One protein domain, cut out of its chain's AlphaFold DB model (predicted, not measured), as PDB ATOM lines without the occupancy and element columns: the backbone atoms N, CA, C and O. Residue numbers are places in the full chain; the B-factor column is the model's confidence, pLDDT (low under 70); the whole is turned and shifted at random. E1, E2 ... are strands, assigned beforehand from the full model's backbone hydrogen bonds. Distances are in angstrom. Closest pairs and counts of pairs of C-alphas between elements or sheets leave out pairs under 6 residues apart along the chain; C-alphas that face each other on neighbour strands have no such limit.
ATOM      1  N   ASN A   4      59.188  46.477  29.266       63.12
ATOM      2  CA  ASN A   4      58.042  46.718  28.396       63.12
ATOM      3  C   ASN A   4      57.154  45.474  28.449       63.12
ATOM      4  O   ASN A   4      57.650  44.367  28.217       63.12
ATOM      5  N   PHE A   5      55.878  45.655  28.766       74.62
ATOM      6  CA  PHE A   5      54.870  44.595  28.745       74.62
ATOM      7  C   PHE A   5      53.802  44.934  27.711       74.62
ATOM      8  O   PHE A   5      53.656  46.092  27.337       74.62
ATOM      9  N   THR A   6      53.065  43.935  27.243       78.69
ATOM     10  CA  THR A   6      51.926  44.132  26.342       78.69
ATOM     11  C   THR A   6      50.643  43.729  27.046       78.69
ATOM     12  O   THR A   6      50.619  42.697  27.716       78.69
ATOM     13  N   ILE A   7      49.594  44.522  26.873       80.75
ATOM     14  CA  ILE A   7      48.237  44.244  27.356       80.75
ATOM     15  C   ILE A   7      47.274  44.203  26.169       80.75
ATOM     16  O   ILE A   7      47.561  44.769  25.109       80.75
ATOM     17  N   LYS A   8      46.156  43.500  26.333       80.50
ATOM     18  CA  LYS A   8      45.171  43.284  25.270       80.50
ATOM     19  C   LYS A   8      44.194  44.466  25.202       80.50
ATOM     20  O   LYS A   8      43.728  44.917  26.249       80.50
ATOM     21  N   ASN A   9      43.904  44.951  23.992       83.69
ATOM     22  CA  ASN A   9      42.757  45.822  23.725       83.69
ATOM     23  C   ASN A   9      41.522  44.918  23.567       83.69
ATOM     24  O   ASN A   9      41.561  43.972  22.788       83.69
ATOM     25  N   VAL A  10      40.475  45.137  24.356       78.06
ATOM     26  CA  VAL A  10      39.274  44.286  24.357       78.06
ATOM     27  C   VAL A  10      38.226  44.799  23.369       78.06
ATOM     28  O   VAL A  10      37.504  43.998  22.785       78.06
ATOM     29  N   THR A  11      38.221  46.107  23.095       75.56
ATOM     30  CA  THR A  11      37.418  46.734  22.028       75.56
ATOM     31  C   THR A  11      37.833  46.236  20.641       75.56
ATOM     32  O   THR A  11      37.008  46.127  19.743       75.56
ATOM     33  N   ASP A  12      39.107  45.875  20.465       78.00
ATOM     34  CA  ASP A  12      39.601  45.177  19.277       78.00
ATOM     35  C   ASP A  12      40.633  44.125  19.686       78.00
ATOM     36  O   ASP A  12      41.819  44.412  19.870       78.00
ATOM     37  N   SER A  13      40.174  42.881  19.804       71.06
ATOM     38  CA  SER A  13      40.998  41.760  20.268       71.06
ATOM     39  C   SER A  13      42.189  41.421  19.356       71.06
ATOM     40  O   SER A  13      43.069  40.655  19.768       71.06
ATOM     41  N   SER A  14      42.242  41.986  18.141       70.12
ATOM     42  CA  SER A  14      43.384  41.875  17.230       70.12
ATOM     43  C   SER A  14      44.538  42.827  17.586       70.12
ATOM     44  O   SER A  14      45.665  42.633  17.118       70.12
ATOM     45  N   GLU A  15      44.302  43.813  18.460       76.06
ATOM     46  CA  GLU A  15      45.272  44.831  18.861       76.06
ATOM     47  C   GLU A  15      45.875  44.573  20.260       76.06
ATOM     48  O   GLU A  15      45.233  44.099  21.199       76.06
ATOM     49  N   THR A  16      47.152  44.935  20.433       78.69
ATOM     50  CA  THR A  16      47.830  44.924  21.742       78.69
ATOM     51  C   THR A  16      48.557  46.241  21.973       78.69
ATOM     52  O   THR A  16      49.117  46.827  21.046       78.69
ATOM     53  N   VAL A  17      48.583  46.699  23.224       82.94
ATOM     54  CA  VAL A  17      49.218  47.961  23.616       82.94
ATOM     55  C   VAL A  17      50.441  47.685  24.474       82.94
ATOM     56  O   VAL A  17      50.410  46.852  25.378       82.94
ATOM     57  N   THR A  18      51.539  48.392  24.201       83.19
ATOM     58  CA  THR A  18      52.762  48.306  25.010       83.19
ATOM     59  C   THR A  18      52.691  49.276  26.189       83.19
ATOM     60  O   THR A  18      52.483  50.470  25.994       83.19
ATOM     61  N   VAL A  19      52.920  48.775  27.402       85.06
ATOM     62  CA  VAL A  19      52.917  49.543  28.652       85.06
ATOM     63  C   VAL A  19      54.284  49.528  29.338       85.06
ATOM     64  O   VAL A  19      55.033  48.546  29.288       85.06
ATOM     65  N   ASP A  20      54.583  50.631  30.020       85.12
ATOM     66  CA  ASP A  20      55.744  50.819  30.882       85.12
ATOM     67  C   ASP A  20      55.375  50.467  32.329       85.12
ATOM     68  O   ASP A  20      54.418  51.012  32.882       85.12
ATOM     69  N   VAL A  21      56.179  49.610  32.969       82.88
ATOM     70  CA  VAL A  21      56.046  49.280  34.398       82.88
ATOM     71  C   VAL A  21      57.230  49.843  35.185       82.88
ATOM     72  O   VAL A  21      58.396  49.612  34.840       82.88
ATOM     73  N   THR A  22      56.940  50.579  36.260       85.31
ATOM     74  CA  THR A  22      57.940  51.180  37.158       85.31
ATOM     75  C   THR A  22      57.741  50.716  38.598       85.31
ATOM     76  O   THR A  22      56.616  50.651  39.067       85.31
ATOM     77  N   GLU A  23      58.828  50.366  39.289       82.88
ATOM     78  CA  GLU A  23      58.814  49.894  40.686       82.88
ATOM     79  C   GLU A  23      59.192  51.045  41.633       82.88
ATOM     80  O   GLU A  23      60.219  51.704  41.427       82.88
ATOM     81  N   GLY A  24      58.363  51.285  42.649       82.12
ATOM     82  CA  GLY A  24      58.558  52.243  43.734       82.12
ATOM     83  C   GLY A  24      59.465  51.720  44.855       82.12
ATOM     84  O   GLY A  24      59.839  50.550  44.901       82.12
ATOM     85  N   ALA A  25      59.844  52.602  45.787       78.00
ATOM     86  CA  ALA A  25      60.754  52.268  46.894       78.00
ATOM     87  C   ALA A  25      60.136  51.336  47.961       78.00
ATOM     88  O   ALA A  25      60.866  50.763  48.767       78.00
ATOM     89  N   ASP A  26      58.813  51.199  47.959       79.56
ATOM     90  CA  ASP A  26      57.981  50.357  48.823       79.56
ATOM     91  C   ASP A  26      57.489  49.075  48.117       79.56
ATOM     92  O   ASP A  26      56.607  48.394  48.631       79.56
ATOM     93  N   HIS A  27      58.061  48.743  46.952       80.94
ATOM     94  CA  HIS A  27      57.645  47.635  46.080       80.94
ATOM     95  C   HIS A  27      56.244  47.774  45.453       80.94
ATOM     96  O   HIS A  27      55.677  46.783  44.993       80.94
ATOM     97  N   THR A  28      55.696  48.991  45.356       83.19
ATOM     98  CA  THR A  28      54.537  49.260  44.489       83.19
ATOM     99  C   THR A  28      54.949  49.319  43.015       83.19
ATOM    100  O   THR A  28      56.008  49.847  42.677       83.19
ATOM    101  N   PHE A  29      54.127  48.776  42.113       84.25
ATOM    102  CA  PHE A  29      54.367  48.825  40.667       84.25
ATOM    103  C   PHE A  29      53.342  49.738  39.991       84.25
ATOM    104  O   PHE A  29      52.142  49.504  40.096       84.25
ATOM    105  N   THR A  30      53.808  50.751  39.261       84.38
ATOM    106  CA  THR A  30      52.957  51.643  38.462       84.38
ATOM    107  C   THR A  30      53.020  51.245  36.996       84.38
ATOM    108  O   THR A  30      54.112  51.205  36.416       84.38
ATOM    109  N   ILE A  31      51.852  50.989  36.405       84.06
ATOM    110  CA  ILE A  31      51.670  50.703  34.980       84.06
ATOM    111  C   ILE A  31      51.230  51.994  34.288       84.06
ATOM    112  O   ILE A  31      50.311  52.668  34.745       84.06
ATOM    113  N   SER A  32      51.891  52.350  33.193       82.62
ATOM    114  CA  SER A  32      51.558  53.534  32.400       82.62
ATOM    115  C   SER A  32      51.673  53.237  30.915       82.62
ATOM    116  O   SER A  32      52.593  52.534  30.501       82.62
ATOM    117  N   ASN A  33      50.778  53.797  30.108       85.38
ATOM    118  CA  ASN A  33      50.920  53.787  28.661       85.38
ATOM    119  C   ASN A  33      51.617  55.090  28.217       85.38
ATOM    120  O   ASN A  33      51.006  56.158  28.310       85.38
ATOM    121  N   PRO A  34      52.880  55.043  27.753       76.38
ATOM    122  CA  PRO A  34      53.620  56.241  27.355       76.38
ATOM    123  C   PRO A  34      53.029  56.946  26.124       76.38
ATOM    124  O   PRO A  34      53.320  58.122  25.921       76.38
ATOM    125  N   ASN A  35      52.195  56.255  25.340       77.38
ATOM    126  CA  ASN A  35      51.522  56.799  24.160       77.38
ATOM    127  C   ASN A  35      50.090  57.287  24.456       77.38
ATOM    128  O   ASN A  35      49.416  57.747  23.542       77.38
ATOM    129  N   GLY A  36      49.638  57.217  25.717       80.81
ATOM    130  CA  GLY A  36      48.263  57.541  26.108       80.81
ATOM    131  C   GLY A  36      47.276  56.404  25.827       80.81
ATOM    132  O   GLY A  36      47.511  55.557  24.968       80.81
ATOM    133  N   TRP A  37      46.189  56.354  26.596       82.44
ATOM    134  CA  TRP A  37      45.114  55.377  26.417       82.44
ATOM    135  C   TRP A  37      44.103  55.878  25.385       82.44
ATOM    136  O   TRP A  37      43.785  57.066  25.393       82.44
ATOM    137  N   THR A  38      43.604  54.996  24.518       81.50
ATOM    138  CA  THR A  38      42.635  55.369  23.480       81.50
ATOM    139  C   THR A  38      41.265  55.623  24.119       81.50
ATOM    140  O   THR A  38      40.746  54.704  24.754       81.50
ATOM    141  N   PRO A  39      40.666  56.826  23.993       79.75
ATOM    142  CA  PRO A  39      39.295  57.078  24.444       79.75
ATOM    143  C   PRO A  39      38.311  56.087  23.810       79.75
ATOM    144  O   PRO A  39      38.413  55.824  22.616       79.75
ATOM    145  N   GLY A  40      37.386  55.532  24.595       74.19
ATOM    146  CA  GLY A  40      36.392  54.546  24.147       74.19
ATOM    147  C   GLY A  40      36.903  53.103  24.157       74.19
ATOM    148  O   GLY A  40      36.109  52.169  24.169       74.19
ATOM    149  N   ALA A  41      38.224  52.895  24.234       79.56
ATOM    150  CA  ALA A  41      38.794  51.557  24.277       79.56
ATOM    151  C   ALA A  41      38.768  50.948  25.689       79.56
ATOM    152  O   ALA A  41      39.061  51.613  26.692       79.56
ATOM    153  N   ALA A  42      38.491  49.649  25.739       80.88
ATOM    154  CA  ALA A  42      38.545  48.794  26.910       80.88
ATOM    155  C   ALA A  42      39.844  47.977  26.917       80.88
ATOM    156  O   ALA A  42      40.290  47.460  25.891       80.88
ATOM    157  N   TYR A  43      40.462  47.836  28.086       84.56
ATOM    158  CA  TYR A  43      41.737  47.146  28.258       84.56
ATOM    159  C   TYR A  43      41.669  46.129  29.387       84.56
ATOM    160  O   TYR A  43      41.097  46.409  30.436       84.56
ATOM    161  N   LYS A  44      42.335  44.987  29.183       83.44
ATOM    162  CA  LYS A  44      42.421  43.882  30.148       83.44
ATOM    163  C   LYS A  44      43.848  43.683  30.641       83.44
ATOM    164  O   LYS A  44      44.765  43.439  29.849       83.44
ATOM    165  N   LEU A  45      44.045  43.775  31.957       82.69
ATOM    166  CA  LEU A  45      45.335  43.573  32.617       82.69
ATOM    167  C   LEU A  45      45.332  42.285  33.421       82.69
ATOM    168  O   LEU A  45      44.636  42.188  34.421       82.69
ATOM    169  N   GLU A  46      46.187  41.336  33.042       81.19
ATOM    170  CA  GLU A  46      46.315  40.059  33.741       81.19
ATOM    171  C   GLU A  46      47.667  39.930  34.463       81.19
ATOM    172  O   GLU A  46      48.740  39.915  33.850       81.19
ATOM    173  N   LEU A  47      47.636  39.794  35.788       80.19
ATOM    174  CA  LEU A  47      48.799  39.458  36.599       80.19
ATOM    175  C   LEU A  47      49.117  37.973  36.420       80.19
ATOM    176  O   LEU A  47      48.279  37.123  36.703       80.19
ATOM    177  N   GLN A  48      50.355  37.643  36.041       79.12
ATOM    178  CA  GLN A  48      50.834  36.256  35.884       79.12
ATOM    179  C   GLN A  48      51.573  35.725  37.131       79.12
ATOM    180  O   GLN A  48      51.535  34.531  37.432       79.12
ATOM    181  N   GLU A  49      52.140  36.606  37.959       78.56
ATOM    182  CA  GLU A  49      52.894  36.227  39.163       78.56
ATOM    183  C   GLU A  49      52.043  36.219  40.440       78.56
ATOM    184  O   GLU A  49      51.308  37.157  40.724       78.56
ATOM    185  N   LYS A  50      52.170  35.171  41.266       75.69
ATOM    186  CA  LYS A  50      51.422  35.012  42.540       75.69
ATOM    187  C   LYS A  50      51.789  35.992  43.648       75.69
ATOM    188  O   LYS A  50      51.052  36.083  44.618       75.69
ATOM    189  N   ALA A  51      52.917  36.679  43.519       78.06
ATOM    190  CA  ALA A  51      53.366  37.657  44.502       78.06
ATOM    191  C   ALA A  51      52.854  39.082  44.220       78.06
ATOM    192  O   ALA A  51      53.070  39.959  45.050       78.06
ATOM    193  N   LEU A  52      52.230  39.320  43.060       81.38
ATOM    194  CA  LEU A  52      51.695  40.624  42.673       81.38
ATOM    195  C   LEU A  52      50.191  40.686  42.942       81.38
ATOM    196  O   LEU A  52      49.494  39.691  42.754       81.38
ATOM    197  N   TYR A  53      49.721  41.870  43.324       79.62
ATOM    198  CA  TYR A  53      48.314  42.201  43.515       79.62
ATOM    199  C   TYR A  53      48.047  43.665  43.154       79.62
ATOM    200  O   TYR A  53      48.969  44.485  43.159       79.62
ATOM    201  N   PHE A  54      46.793  43.997  42.853       80.94
ATOM    202  CA  PHE A  54      46.376  45.376  42.613       80.94
ATOM    203  C   PHE A  54      46.142  46.110  43.944       80.94
ATOM    204  O   PHE A  54      45.474  45.608  44.844       80.94
ATOM    205  N   THR A  55      46.713  47.307  44.097       77.38
ATOM    206  CA  THR A  55      46.566  48.111  45.320       77.38
ATOM    207  C   THR A  55      45.122  48.577  45.494       77.38
ATOM    208  O   THR A  55      44.561  49.159  44.573       77.38
ATOM    209  N   GLY A  56      44.551  48.382  46.687       68.69
ATOM    210  CA  GLY A  56      43.148  48.724  46.972       68.69
ATOM    211  C   GLY A  56      42.141  47.648  46.554       68.69
ATOM    212  O   GLY A  56      40.947  47.847  46.733       68.69
ATOM    213  N   PHE A  57      42.627  46.514  46.046       61.75
ATOM    214  CA  PHE A  57      41.847  45.361  45.614       61.75
ATOM    215  C   PHE A  57      42.302  44.103  46.370       61.75
ATOM    216  O   PHE A  57      43.395  44.079  46.950       61.75
ATOM    217  N   ASP A  58      41.477  43.054  46.378       54.44
ATOM    218  CA  ASP A  58      41.844  41.774  46.989       54.44
ATOM    219  C   ASP A  58      43.129  41.207  46.336       54.44
ATOM    220  O   ASP A  58      43.240  41.195  45.104       54.44
ATOM    221  N   PRO A  59      44.112  40.707  47.117       65.62
ATOM    222  CA  PRO A  59      45.368  40.186  46.582       65.62
ATOM    223  C   PRO A  59      45.261  39.007  45.611       65.62
ATOM    224  O   PRO A  59      46.239  38.646  44.951       65.62
ATOM    225  N   THR A  60      44.098  38.372  45.545       54.72
ATOM    226  CA  THR A  60      43.793  37.293  44.614       54.72
ATOM    227  C   THR A  60      43.270  37.788  43.267       54.72
ATOM    228  O   THR A  60      43.251  36.989  42.332       54.72
ATOM    229  N   ILE A  61      42.906  39.071  43.120       61.78
ATOM    230  CA  ILE A  61      42.494  39.652  41.835       61.78
ATOM    231  C   ILE A  61      43.658  39.561  40.859       61.78
ATOM    232  O   ILE A  61      44.740  40.113  41.068       61.78
ATOM    233  N   ARG A  62      43.424  38.819  39.776       74.38
ATOM    234  CA  ARG A  62      44.415  38.590  38.720       74.38
ATOM    235  C   ARG A  62      44.112  39.337  37.449       74.38
ATOM    236  O   ARG A  62      45.040  39.512  36.675       74.38
ATOM    237  N   VAL A  63      42.873  39.763  37.253       76.19
ATOM    238  CA  VAL A  63      42.433  40.477  36.062       76.19
ATOM    239  C   VAL A  63      41.864  41.816  36.501       76.19
ATOM    240  O   VAL A  63      41.117  41.868  37.471       76.19
ATOM    241  N   TYR A  64      42.256  42.886  35.823       76.81
ATOM    242  CA  TYR A  64      41.687  44.211  36.004       76.81
ATOM    243  C   TYR A  64      41.335  44.776  34.634       76.81
ATOM    244  O   TYR A  64      42.230  45.001  33.811       76.81
ATOM    245  N   ASP A  65      40.043  44.985  34.421       79.75
ATOM    246  CA  ASP A  65      39.494  45.525  33.188       79.75
ATOM    247  C   ASP A  65      39.103  46.990  33.408       79.75
ATOM    248  O   ASP A  65      38.620  47.363  34.479       79.75
ATOM    249  N   PHE A  66      39.356  47.848  32.423       77.38
ATOM    250  CA  PHE A  66      38.888  49.232  32.463       77.38
ATOM    251  C   PHE A  66      38.618  49.783  31.068       77.38
ATOM    252  O   PHE A  66      39.337  49.471  30.119       77.38
ATOM    253  N   THR A  67      37.644  50.686  30.987       76.12
ATOM    254  CA  THR A  67      37.296  51.424  29.769       76.12
ATOM    255  C   THR A  67      37.671  52.888  29.928       76.12
ATOM    256  O   THR A  67      37.483  53.494  30.987       76.12
ATOM    257  N   VAL A  68      38.257  53.469  28.886       83.62
ATOM    258  CA  VAL A  68      38.626  54.885  28.876       83.62
ATOM    259  C   VAL A  68      37.405  55.701  28.478       83.62
ATOM    260  O   VAL A  68      36.848  55.490  27.407       83.62
ATOM    261  N   TYR A  69      37.016  56.663  29.312       80.31
ATOM    262  CA  TYR A  69      35.906  57.567  29.010       80.31
ATOM    263  C   TYR A  69      36.070  58.250  27.641       80.31
ATOM    264  O   TYR A  69      37.152  58.750  27.315       80.31
ATOM    265  N   ARG A  70      34.975  58.311  26.878       81.56
ATOM    266  CA  ARG A  70      34.829  59.051  25.619       81.56
ATOM    267  C   ARG A  70      33.486  59.776  25.640       81.56
ATOM    268  O   ARG A  70      32.506  59.234  26.142       81.56
ATOM    269  N   GLU A  71      33.463  61.015  25.159       81.88
ATOM    270  CA  GLU A  71      32.208  61.748  24.956       81.88
ATOM    271  C   GLU A  71      31.472  61.181  23.738       81.88
ATOM    272  O   GLU A  71      32.114  60.681  22.814       81.88
TER     273      GLU A  71
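This is residues 4 to 71 of the 1267 residues of the protein "InlB B-repeat-containing protein" of Dorea formicigenerans (UniProt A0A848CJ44). One antiparallel sheet of five strands is curled like part of a barrel, an incomplete one that stays open between its two edge strands, E3 and E5. Over that open side, toward one end, passes the link of residues 33 to 41 from E3 to E4, while the long link of residues 47 to 62 lies toward the other end, and residues 68 to 71 run on past E5 as a short tail. The printed part has 68 residues with no named helix and five named strands, E1 to E5 along the chain, which stand in the sheet in the order E3, E2, E1, E4, E5. The class is all strand, though under half of the residues, 28 of the 68, are in named elements. The whole is only just compact, close to loose, with a radius of gyration of the C-alphas of 12.7 A, and only just elongated, with spans of 35 by 23 by 23 A.

The longest strand of the sheet is E2, residues 16 to 23, 22.5 A from first to last C-alpha. E1, residues 4 to 9, is 16.0 A long and begins at C-alpha 4, at (58.042, 46.718, 28.396). E3, residues 29 to 32, measures 9.9 A. E4, residues 42 to 46, measures 13.5 A and begins at C-alpha 42, at (38.545, 48.794, 26.910). E5, residues 63 to 67, measures 13.6 A and ends at C-alpha 67, at (37.296, 51.424, 29.769).

The sheet is strongly twisted, its C-alphas lying up to 6.9 A off the best plane through them. From edge to edge its strands' lines turn by 32 degrees and the way across it turns by 162 degrees. E1 and E2 form a hairpin, antiparallel at 136 degrees between their directions; C-alphas 18 and 6 face each other at 4.5 A, and N 19 and O 5 are within hydrogen-bond range at 2.8 A. The pairing is staggered: E2 pairs with E1 over residues 16 to 20 and with E3 over residues 20 to 23. E2 and E3 form a hairpin too, antiparallel at 143 degrees, with N 22 and O 30 at 2.9 A and N 30 and O 22 at 2.8 A. E1, E2 and E3 are a meander, each strand the antiparallel neighbour of the one before. On its other side E1 pairs with E4 over residues 8 to 9, antiparallel at 130 degrees; C-alphas 9 and 43 face each other at 4.8 A, and N 44 and O 8 are 3.2 A apart. E1 to E4 form a Greek key, a meander of three strands whose first is the antiparallel neighbour of the fourth. E4 and E5 form the third hairpin, antiparallel at 165 degrees, with C-alphas 42 and 67 facing each other at 4.1 A and N 43 and O 66 at 2.8 A. The edge strands E3 and E5 are apart, and so are E3 and E4.

The two C-alphas farthest apart are those of Ala 51 and Glu 71, at 37.6 A, and the first and last printed C-alphas, of Asn 4 and Glu 71, are 30.1 A apart. The printed part has no cut. The link from E2 to E3 is tight, those from E1 to E2 and from E3 to E4 are short, and that from E4 to E5 is long, with 16 residues whose C-alphas lie 9 to 16 A from the mean of the C-alphas. The mean pLDDT of the printed part is 78.1; residue 4 and residues 56 to 61 are under 70.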